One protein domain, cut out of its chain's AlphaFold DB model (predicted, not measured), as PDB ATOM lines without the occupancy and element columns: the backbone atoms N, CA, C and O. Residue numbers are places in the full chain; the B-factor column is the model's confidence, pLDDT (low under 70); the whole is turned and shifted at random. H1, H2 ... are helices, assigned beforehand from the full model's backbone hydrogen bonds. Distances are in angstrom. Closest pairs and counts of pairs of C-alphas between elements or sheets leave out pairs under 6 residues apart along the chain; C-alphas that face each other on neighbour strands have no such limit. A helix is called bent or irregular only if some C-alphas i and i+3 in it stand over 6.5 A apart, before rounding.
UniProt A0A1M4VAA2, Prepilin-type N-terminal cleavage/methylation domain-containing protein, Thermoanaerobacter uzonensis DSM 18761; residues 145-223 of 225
ATOM      1  N   PHE A 145     233.168 324.918 224.262       52.50
ATOM      2  CA  PHE A 145     232.447 323.675 224.508       52.50
ATOM      3  C   PHE A 145     232.970 322.859 225.680       52.50
ATOM      4  O   PHE A 145     232.153 322.414 226.468       52.50
ATOM      5  N   ASP A 146     234.281 322.734 225.879       62.06
ATOM      6  CA  ASP A 146     234.829 322.079 227.072       62.06
ATOM      7  C   ASP A 146     234.394 322.831 228.334       62.06
ATOM      8  O   ASP A 146     234.062 322.226 229.350       62.06
ATOM      9  N   ARG A 147     234.292 324.166 228.260       67.81
ATOM     10  CA  ARG A 147     233.759 324.979 229.360       67.81
ATOM     11  C   ARG A 147     232.270 324.732 229.600       67.81
ATOM     12  O   ARG A 147     231.871 324.593 230.751       67.81
ATOM     13  N   VAL A 148     231.457 324.678 228.545       65.25
ATOM     14  CA  VAL A 148     230.010 324.424 228.646       65.25
ATOM     15  C   VAL A 148     229.738 322.996 229.117       65.25
ATOM     16  O   VAL A 148     228.937 322.804 230.022       65.25
ATOM     17  N   VAL A 149     230.436 322.001 228.573       67.94
ATOM     18  CA  VAL A 149     230.327 320.595 228.976       67.94
ATOM     19  C   VAL A 149     230.756 320.429 230.428       67.94
ATOM     20  O   VAL A 149     230.003 319.855 231.206       67.94
ATOM     21  N   ASN A 150     231.890 321.002 230.841       73.50
ATOM     22  CA  ASN A 150     232.309 320.960 232.243       73.50
ATOM     23  C   ASN A 150     231.319 321.681 233.162       73.50
ATOM     24  O   ASN A 150     231.063 321.209 234.266       73.50
ATOM     25  N   TYR A 151     230.721 322.787 232.712       74.19
ATOM     26  CA  TYR A 151     229.673 323.475 233.462       74.19
ATOM     27  C   TYR A 151     228.420 322.602 233.620       74.19
ATOM     28  O   TYR A 151     227.898 322.480 234.724       74.19
ATOM     29  N   VAL A 152     227.969 321.944 232.548       70.75
ATOM     30  CA  VAL A 152     226.811 321.036 232.569       70.75
ATOM     31  C   VAL A 152     227.088 319.806 233.433       70.75
ATOM     32  O   VAL A 152     226.256 319.451 234.262       70.75
ATOM     33  N   LEU A 153     228.259 319.179 233.301       73.12
ATOM     34  CA  LEU A 153     228.658 318.036 234.127       73.12
ATOM     35  C   LEU A 153     228.755 318.414 235.607       73.12
ATOM     36  O   LEU A 153     228.300 317.658 236.463       73.12
ATOM     37  N   ASN A 154     229.282 319.602 235.913       79.75
ATOM     38  CA  ASN A 154     229.307 320.129 237.273       79.75
ATOM     39  C   ASN A 154     227.883 320.361 237.808       79.75
ATOM     40  O   ASN A 154     227.564 319.956 238.923       79.75
ATOM     41  N   LEU A 155     226.988 320.923 236.990       78.62
ATOM     42  CA  LEU A 155     225.584 321.115 237.357       78.62
ATOM     43  C   LEU A 155     224.883 319.778 237.656       78.62
ATOM     44  O   LEU A 155     224.189 319.659 238.665       78.62
ATOM     45  N   ILE A 156     225.104 318.758 236.821       79.25
ATOM     46  CA  ILE A 156     224.586 317.399 237.040       79.25
ATOM     47  C   ILE A 156     225.133 316.826 238.352       79.25
ATOM     48  O   ILE A 156     224.363 316.292 239.149       79.25
ATOM     49  N   ALA A 157     226.434 316.976 238.617       82.06
ATOM     50  CA  ALA A 157     227.047 316.510 239.859       82.06
ATOM     51  C   ALA A 157     226.426 317.183 241.098       82.06
ATOM     52  O   ALA A 157     226.095 316.497 242.064       82.06
ATOM     53  N   ILE A 158     226.188 318.498 241.050       84.44
ATOM     54  CA  ILE A 158     225.522 319.246 242.129       84.44
ATOM     55  C   ILE A 158     224.091 318.738 242.350       84.44
ATOM     56  O   ILE A 158     223.690 318.533 243.496       84.44
ATOM     57  N   ILE A 159     223.330 318.483 241.280       84.50
ATOM     58  CA  ILE A 159     221.966 317.935 241.374       84.50
ATOM     59  C   ILE A 159     221.983 316.554 242.037       84.50
ATOM     60  O   ILE A 159     221.197 316.297 242.949       84.50
ATOM     61  N   VAL A 160     222.900 315.673 241.628       86.00
ATOM     62  CA  VAL A 160     223.048 314.335 242.219       86.00
ATOM     63  C   VAL A 160     223.402 314.427 243.706       86.00
ATOM     64  O   VAL A 160     222.797 313.727 244.519       86.00
ATOM     65  N   ILE A 161     224.322 315.319 244.086       88.31
ATOM     66  CA  ILE A 161     224.683 315.567 245.490       88.31
ATOM     67  C   ILE A 161     223.478 316.084 246.285       88.31
ATOM     68  O   ILE A 161     223.255 315.635 247.409       88.31
ATOM     69  N   ALA A 162     222.681 316.995 245.722       87.00
ATOM     70  CA  ALA A 162     221.495 317.531 246.383       87.00
ATOM     71  C   ALA A 162     220.445 316.438 246.649       87.00
ATOM     72  O   ALA A 162     219.943 316.329 247.769       87.00
ATOM     73  N   ILE A 163     220.171 315.585 245.654       88.00
ATOM     74  CA  ILE A 163     219.250 314.446 245.791       88.00
ATOM     75  C   ILE A 163     219.765 313.469 246.851       88.00
ATOM     76  O   ILE A 163     219.016 313.072 247.745       88.00
ATOM     77  N   TRP A 164     221.049 313.112 246.788       92.06
ATOM     78  CA  TRP A 164     221.670 312.222 247.765       92.06
ATOM     79  C   TRP A 164     221.563 312.779 249.190       92.06
ATOM     80  O   TRP A 164     221.161 312.065 250.105       92.06
ATOM     81  N   THR A 165     221.855 314.071 249.370       88.25
ATOM     82  CA  THR A 165     221.813 314.745 250.678       88.25
ATOM     83  C   THR A 165     220.397 314.741 251.253       88.25
ATOM     84  O   THR A 165     220.217 314.434 252.431       88.25
ATOM     85  N   ALA A 166     219.382 315.008 250.426       86.94
ATOM     86  CA  ALA A 166     217.983 314.968 250.846       86.94
ATOM     87  C   ALA A 166     217.552 313.563 251.299       86.94
ATOM     88  O   ALA A 166     216.927 313.419 252.351       86.94
ATOM     89  N   LEU A 167     217.929 312.519 250.552       87.94
ATOM     90  CA  LEU A 167     217.629 311.135 250.927       87.94
ATOM     91  C   LEU A 167     218.379 310.701 252.188       87.94
ATOM     92  O   LEU A 167     217.795 310.039 253.043       87.94
ATOM     93  N   PHE A 168     219.647 311.087 252.329       88.19
ATOM     94  CA  PHE A 168     220.435 310.786 253.519       88.19
ATOM     95  C   PHE A 168     219.825 311.438 254.767       88.19
ATOM     96  O   PHE A 168     219.682 310.788 255.800       88.19
ATOM     97  N   ILE A 169     219.376 312.693 254.662       86.00
ATOM     98  CA  ILE A 169     218.673 313.375 255.753       86.00
ATOM     99  C   ILE A 169     217.377 312.640 256.107       86.00
ATOM    100  O   ILE A 169     217.170 312.286 257.268       86.00
ATOM    101  N   LEU A 170     216.523 312.386 255.112       84.56
ATOM    102  CA  LEU A 170     215.182 311.851 255.334       84.56
ATOM    103  C   LEU A 170     215.191 310.421 255.887       84.56
ATOM    104  O   LEU A 170     214.406 310.101 256.776       84.56
ATOM    105  N   PHE A 171     216.079 309.567 255.376       84.94
ATOM    106  CA  PHE A 171     216.073 308.134 255.676       84.94
ATOM    107  C   PHE A 171     217.167 307.679 256.642       84.94
ATOM    108  O   PHE A 171     217.094 306.555 257.131       84.94
ATOM    109  N   VAL A 172     218.178 308.508 256.923       86.75
ATOM    110  CA  VAL A 172     219.285 308.134 257.821       86.75
ATOM    111  C   VAL A 172     219.377 309.086 259.007       86.75
ATOM    112  O   VAL A 172     219.327 308.631 260.144       86.75
ATOM    113  N   VAL A 173     219.448 310.398 258.775       84.56
ATOM    114  CA  VAL A 173     219.673 311.380 259.854       84.56
ATOM    115  C   VAL A 173     218.442 311.547 260.744       84.56
ATOM    116  O   VAL A 173     218.557 311.444 261.963       84.56
ATOM    117  N   ILE A 174     217.262 311.778 260.160       83.56
ATOM    118  CA  ILE A 174     216.025 311.969 260.935       83.56
ATOM    119  C   ILE A 174     215.687 310.714 261.761       83.56
ATOM    120  O   ILE A 174     215.439 310.859 262.958       83.56
ATOM    121  N   PRO A 175     215.738 309.486 261.204       86.19
ATOM    122  CA  PRO A 175     215.490 308.278 261.989       86.19
ATOM    123  C   PRO A 175     216.544 308.010 263.070       86.19
ATOM    124  O   PRO A 175     216.197 307.477 264.118       86.19
ATOM    125  N   ALA A 176     217.813 308.371 262.839       83.56
ATOM    126  CA  ALA A 176     218.887 308.135 263.806       83.56
ATOM    127  C   ALA A 176     218.861 309.107 264.996       83.56
ATOM    128  O   ALA A 176     219.182 308.704 266.111       83.56
ATOM    129  N   PHE A 177     218.484 310.370 264.772       81.88
ATOM    130  CA  PHE A 177     218.576 311.428 265.786       81.88
ATOM    131  C   PHE A 177     217.224 311.914 266.328       81.88
ATOM    132  O   PHE A 177     217.189 312.657 267.308       81.88
ATOM    133  N   GLY A 178     216.094 311.526 265.726       83.25
ATOM    134  CA  GLY A 178     214.764 311.924 266.195       83.25
ATOM    135  C   GLY A 178     214.623 313.448 266.312       83.25
ATOM    136  O   GLY A 178     214.792 314.164 265.327       83.25
ATOM    137  N   LEU A 179     214.343 313.960 267.515       77.25
ATOM    138  CA  LEU A 179     214.220 315.403 267.790       77.25
ATOM    139  C   LEU A 179     215.554 316.169 267.699       77.25
ATOM    140  O   LEU A 179     215.548 317.351 267.359       77.25
ATOM    141  N   GLU A 180     216.697 315.516 267.931       82.38
ATOM    142  CA  GLU A 180     218.022 316.149 267.807       82.38
ATOM    143  C   GLU A 180     218.417 316.415 266.343       82.38
ATOM    144  O   GLU A 180     219.328 317.199 266.063       82.38
ATOM    145  N   SER A 181     217.671 315.852 265.382       78.25
ATOM    146  CA  SER A 181     217.865 316.106 263.948       78.25
ATOM    147  C   SER A 181     217.737 317.589 263.572       78.25
ATOM    148  O   SER A 181     218.356 318.023 262.603       78.25
ATOM    149  N   ILE A 182     217.024 318.394 264.368       75.62
ATOM    150  CA  ILE A 182     216.884 319.848 264.176       75.62
ATOM    151  C   ILE A 182     218.246 320.564 264.246       75.62
ATOM    152  O   ILE A 182     218.433 321.595 263.604       75.62
ATOM    153  N   ILE A 183     219.208 320.010 264.989       80.94
ATOM    154  CA  ILE A 183     220.556 320.571 265.149       80.94
ATOM    155  C   ILE A 183     221.533 319.943 264.145       80.94
ATOM    156  O   ILE A 183     222.390 320.638 263.593       80.94
ATOM    157  N   GLU A 184     221.401 318.644 263.879       81.38
ATOM    158  CA  GLU A 184     222.341 317.902 263.030       81.38
ATOM    159  C   GLU A 184     222.093 318.097 261.525       81.38
ATOM    160  O   GLU A 184     223.044 318.158 260.741       81.38
ATOM    161  N   VAL A 185     220.840 318.294 261.097       85.06
ATOM    162  CA  VAL A 185     220.510 318.548 259.684       85.06
ATOM    163  C   VAL A 185     221.144 319.851 259.166       85.06
ATOM    164  O   VAL A 185     221.820 319.798 258.135       85.06
ATOM    165  N   PRO A 186     221.030 321.008 259.853       86.31
ATOM    166  CA  PRO A 186     221.702 322.235 259.420       86.31
ATOM    167  C   PRO A 186     223.229 322.110 259.355       86.31
ATOM    168  O   PRO A 186     223.843 322.610 258.409       86.31
ATOM    169  N   LYS A 187     223.856 321.411 260.314       85.06
ATOM    170  CA  LYS A 187     225.309 321.164 260.312       85.06
ATOM    171  C   LYS A 187     225.737 320.360 259.085       85.06
ATOM    172  O   LYS A 187     226.687 320.748 258.401       85.06
ATOM    173  N   LEU A 188     225.005 319.296 258.758       87.38
ATOM    174  CA  LEU A 188     225.285 318.470 257.586       87.38
ATOM    175  C   LEU A 188     225.136 319.275 256.293       87.38
ATOM    176  O   LEU A 188     226.047 319.287 255.465       87.38
ATOM    177  N   VAL A 189     224.030 320.010 256.147       87.06
ATOM    178  CA  VAL A 189     223.778 320.861 254.975       87.06
ATOM    179  C   VAL A 189     224.880 321.909 254.813       87.06
ATOM    180  O   VAL A 189     225.403 322.076 253.712       87.06
ATOM    181  N   SER A 190     225.307 322.562 255.898       85.75
ATOM    182  CA  SER A 190     226.408 323.534 255.848       85.75
ATOM    183  C   SER A 190     227.739 322.900 255.421       85.75
ATOM    184  O   SER A 190     228.481 323.489 254.638       85.75
ATOM    185  N   THR A 191     228.012 321.666 255.855       86.44
ATOM    186  CA  THR A 191     229.213 320.909 255.469       86.44
ATOM    187  C   THR A 191     229.200 320.578 253.978       86.44
ATOM    188  O   THR A 191     230.200 320.783 253.290       86.44
ATOM    189  N   VAL A 192     228.055 320.129 253.454       87.44
ATOM    190  CA  VAL A 192     227.868 319.848 252.022       87.44
ATOM    191  C   VAL A 192     228.036 321.121 251.188       87.44
ATOM    192  O   VAL A 192     228.784 321.113 250.211       87.44
ATOM    193  N   ILE A 193     227.412 322.230 251.593       88.44
ATOM    194  CA  ILE A 193     227.523 323.519 250.893       88.44
ATOM    195  C   ILE A 193     228.973 324.019 250.887       88.44
ATOM    196  O   ILE A 193     229.473 324.432 249.843       88.44
ATOM    197  N   ASN A 194     229.680 323.935 252.016       88.56
ATOM    198  CA  ASN A 194     231.085 324.337 252.098       88.56
ATOM    199  C   ASN A 194     231.981 323.499 251.177       88.56
ATOM    200  O   ASN A 194     232.879 324.040 250.534       88.56
ATOM    201  N   LEU A 195     231.715 322.195 251.057       85.69
ATOM    202  CA  LEU A 195     232.451 321.316 250.146       85.69
ATOM    203  C   LEU A 195     232.199 321.672 248.676       85.69
ATOM    204  O   LEU A 195     233.158 321.770 247.908       85.69
ATOM    205  N   ILE A 196     230.950 321.952 248.302       85.00
ATOM    206  CA  ILE A 196     230.600 322.405 246.948       85.00
ATOM    207  C   ILE A 196     231.275 323.750 246.640       85.00
ATOM    208  O   ILE A 196     231.900 323.896 245.592       85.00
ATOM    209  N   ASN A 197     231.239 324.703 247.578       85.19
ATOM    210  CA  ASN A 197     231.895 326.009 247.436       85.19
ATOM    211  C   ASN A 197     233.425 325.898 247.336       85.19
ATOM    212  O   ASN A 197     234.058 326.731 246.692       85.19
ATOM    213  N   SER A 198     234.025 324.856 247.923       82.38
ATOM    214  CA  SER A 198     235.455 324.546 247.780       82.38
ATOM    215  C   SER A 198     235.818 323.840 246.462       82.38
ATOM    216  O   SER A 198     236.984 323.524 246.237       82.38
ATOM    217  N   GLY A 199     234.839 323.591 245.584       79.00
ATOM    218  CA  GLY A 199     235.035 322.956 244.278       79.00
ATOM    219  C   GLY A 199     234.988 321.425 244.291       79.00
ATOM    220  O   GLY A 199     235.340 320.796 243.294       79.00
ATOM    221  N   VAL A 200     234.554 320.799 245.390       82.56
ATOM    222  CA  VAL A 200     234.426 319.337 245.481       82.56
ATOM    223  C   VAL A 200     233.074 318.903 244.920       82.56
ATOM    224  O   VAL A 200     232.036 319.096 245.546       82.56
ATOM    225  N   THR A 201     233.096 318.268 243.750       77.12
ATOM    226  CA  THR A 201     231.891 317.798 243.034       77.12
ATOM    227  C   THR A 201     231.771 316.273 243.002       77.12
ATOM    228  O   THR A 201     230.809 315.721 242.475       77.12
ATOM    229  N   ASN A 202     232.739 315.559 243.586       85.31
ATOM    230  CA  ASN A 202     232.714 314.106 243.672       85.31
ATOM    231  C   ASN A 202     231.768 313.649 244.793       85.31
ATOM    232  O   ASN A 202     232.040 313.885 245.973       85.31
ATOM    233  N   LEU A 203     230.701 312.933 244.419       85.25
ATOM    234  CA  LEU A 203     229.693 312.419 245.346       85.25
ATOM    235  C   LEU A 203     230.302 311.604 246.494       85.25
ATOM    236  O   LEU A 203     229.929 311.819 247.642       85.25
ATOM    237  N   LYS A 204     231.275 310.724 246.225       88.06
ATOM    238  CA  LYS A 204     231.925 309.893 247.255       88.06
ATOM    239  C   LYS A 204     232.589 310.746 248.333       88.06
ATOM    240  O   LYS A 204     232.471 310.450 249.521       88.06
ATOM    241  N   ALA A 205     233.293 311.802 247.925       86.56
ATOM    242  CA  ALA A 205     234.008 312.691 248.839       86.56
ATOM    243  C   ALA A 205     233.044 313.546 249.673       86.56
ATOM    244  O   ALA A 205     233.273 313.746 250.864       86.56
ATOM    245  N   VAL A 206     231.953 314.017 249.063       87.25
ATOM    246  CA  VAL A 206     230.918 314.780 249.773       87.25
ATOM    247  C   VAL A 206     230.163 313.886 250.752       87.25
ATOM    248  O   VAL A 206     230.022 314.238 251.919       87.25
ATOM    249  N   ALA A 207     229.745 312.703 250.307       86.38
ATOM    250  CA  ALA A 207     228.978 311.755 251.100       86.38
ATOM    251  C   ALA A 207     229.747 311.266 252.335       86.38
ATOM    252  O   ALA A 207     229.198 311.242 253.433       86.38
ATOM    253  N   THR A 208     231.029 310.919 252.176       88.25
ATOM    254  CA  THR A 208     231.891 310.463 253.283       88.25
ATOM    255  C   THR A 208     232.096 311.547 254.336       88.25
ATOM    256  O   THR A 208     231.829 311.300 255.508       88.25
ATOM    257  N   LYS A 209     232.460 312.766 253.928       86.75
ATOM    258  CA  LYS A 209     232.650 313.886 254.861       86.75
ATOM    259  C   LYS A 209     231.351 314.334 255.534       86.75
ATOM    260  O   LYS A 209     231.357 314.673 256.714       86.75
ATOM    261  N   ALA A 210     230.233 314.317 254.809       84.69
ATOM    262  CA  ALA A 210     228.923 314.614 255.385       84.69
ATOM    263  C   ALA A 210     228.523 313.560 256.432       84.69
ATOM    264  O   ALA A 210     228.090 313.912 257.528       84.69
ATOM    265  N   ALA A 211     228.727 312.276 256.135       84.88
ATOM    266  CA  ALA A 211     228.440 311.188 257.065       84.88
ATOM    267  C   ALA A 211     229.342 311.222 258.315       84.88
ATOM    268  O   ALA A 211     228.845 311.053 259.428       84.88
ATOM    269  N   GLU A 212     230.634 311.535 258.158       87.00
ATOM    270  CA  GLU A 212     231.575 311.745 259.268       87.00
ATOM    271  C   GLU A 212     231.146 312.900 260.181       87.00
ATOM    272  O   GLU A 212     231.202 312.761 261.404       87.00
ATOM    273  N   SER A 213     230.658 314.009 259.607       82.12
ATOM    274  CA  SER A 213     230.183 315.166 260.383       82.12
ATOM    275  C   SER A 213     229.030 314.811 261.328       82.12
ATOM    276  O   SER A 213     228.992 315.301 262.454       82.12
ATOM    277  N   ALA A 214     228.158 313.891 260.907       79.31
ATOM    278  CA  ALA A 214     227.049 313.369 261.699       79.31
ATOM    279  C   ALA A 214     227.398 312.077 262.468       79.31
ATOM    280  O   ALA A 214     226.534 311.517 263.133       79.31
ATOM    281  N   ARG A 215     228.641 311.574 262.380       83.31
ATOM    282  CA  ARG A 215     229.085 310.282 262.952       83.31
ATOM    283  C   ARG A 215     228.212 309.087 262.535       83.31
ATOM    284  O   ARG A 215     228.036 308.140 263.298       83.31
ATOM    285  N   LEU A 216     227.674 309.126 261.318       84.81
ATOM    286  CA  LEU A 216     226.792 308.100 260.767       84.81
ATOM    287  C   LEU A 216     227.494 307.300 259.671       84.81
ATOM    288  O   LEU A 216     228.350 307.797 258.946       84.81
ATOM    289  N   THR A 217     227.090 306.043 259.508       85.44
ATOM    290  CA  THR A 217     227.547 305.195 258.403       85.44
ATOM    291  C   THR A 217     226.606 305.300 257.210       85.44
ATOM    292  O   THR A 217     225.388 305.277 257.376       85.44
ATOM    293  N   ILE A 218     227.159 305.336 255.997       88.00
ATOM    294  CA  ILE A 218     226.360 305.412 254.768       88.00
ATOM    295  C   ILE A 218     225.820 304.019 254.401       88.00
ATOM    296  O   ILE A 218     226.627 303.105 254.174       88.00
ATOM    297  N   PRO A 219     224.490 303.845 254.278       86.62
ATOM    298  CA  PRO A 219     223.896 302.590 253.830       86.62
ATOM    299  C   PRO A 219     224.350 302.192 252.423       86.62
ATOM    300  O   PRO A 219     224.603 303.044 251.575       86.62
ATOM    301  N   TRP A 220     224.410 300.887 252.144       85.00
ATOM    302  CA  TRP A 220     224.870 300.361 250.850       85.00
ATOM    303  C   TRP A 220     224.049 300.878 249.657       85.00
ATOM    304  O   TRP A 220     224.616 301.178 248.614       85.00
ATOM    305  N   TRP A 221     222.739 301.062 249.833       82.12
ATOM    306  CA  TRP A 221     221.815 301.532 248.796       82.12
ATOM    307  C   TRP A 221     221.926 303.037 248.488       82.12
ATOM    308  O   TRP A 221     221.362 303.500 247.501       82.12
ATOM    309  N   LEU A 222     222.671 303.797 249.300       84.50
ATOM    310  CA  LEU A 222     223.006 305.212 249.085       84.50
ATOM    311  C   LEU A 222     224.406 305.399 248.477       84.50
ATOM    312  O   LEU A 222     224.860 306.529 248.313       84.50
ATOM    313  N   LYS A 223     225.117 304.312 248.148       87.06
ATOM    314  CA  LYS A 223     226.440 304.359 247.511       87.06
ATOM    315  C   LYS A 223     226.291 304.316 245.993       87.06
ATOM    316  O   LYS A 223     226.430 303.267 245.380       87.06
TER     317      LYS A 223
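AT A GLANCE: This is residues 145 to 223 of the 225 residues of the protein "Prepilin-type N-terminal cleavage/methylation domain-containing protein" of Thermoanaerobacter uzonensis DSM 18761 (UniProt A0A1M4VAA2). A long helix, H1, folds back on itself near residues 177 and 178 into two arms side by side, H1a and the shorter H1b, and the short helix H2 packs on both at a slant, over residues 157 to 165 of H1a and 187 to 195 of H1b, the three making a triangle in cross-section. Residues 145 to 152 of H1a stick out beyond this body. The printed part has 79 residues with two named helices, H1 then H2, and no named strand; its class is all helix. It is compact, with a radius of gyration of the C-alphas of 13.4 A, and only just elongated, spanning 47 by 24 by 16 A.

IN THESE COORDINATES: H1, residues 145 to 197, was assigned as one helix by its hydrogen bonds but is bent: C-alphas 176 and 179 are 9.5 A apart. Arm H1a, residues 145 to 176, begins at C-alpha 145 (232.447, 323.675, 224.508) and is 44.4 A long. It has a kink of 33 degrees near residue 169 and is irregular, with C-alphas 171 and 174 at 6.51 A. Arm H1b, residues 179 to 197, is 29.0 A long. H2, residues 203 to 213, ends at C-alpha 213 (230.183, 315.166, 260.383).

HOW THE PARTS SIT: H1a and H1b touch, closest at the C-alphas of Ile 174 and Ser 181, 5.4 A, at a shallow tilt of 14 degrees, opposite ways. H1b and H2 form a helical hairpin and touch through residues 187 to 195 of H1b alone, closest at the C-alphas of Leu 188 and Ala 210, 5.7 A, at a steep tilt of 41 degrees, opposite ways. H2 touches H1a at residues 157 to 165 alone, closest at the C-alphas of Ile 161 and Leu 203, 5.9 A; their shallow tilt of 34.5 degrees, the same way, is only just short of steep. Every O i to N i+4 pair is within hydrogen-bond range in H2, against 26 of 28 in H1a and 12 of 15 in H1b.

THE WHOLE: The two C-alphas farthest apart, of Phe 145 and Leu 179, are 47.7 A apart. The printed part has no cut, and the link to H2 is tight. Mean pLDDT of the printed part is 82.7; residues 145 to 149 are under 70.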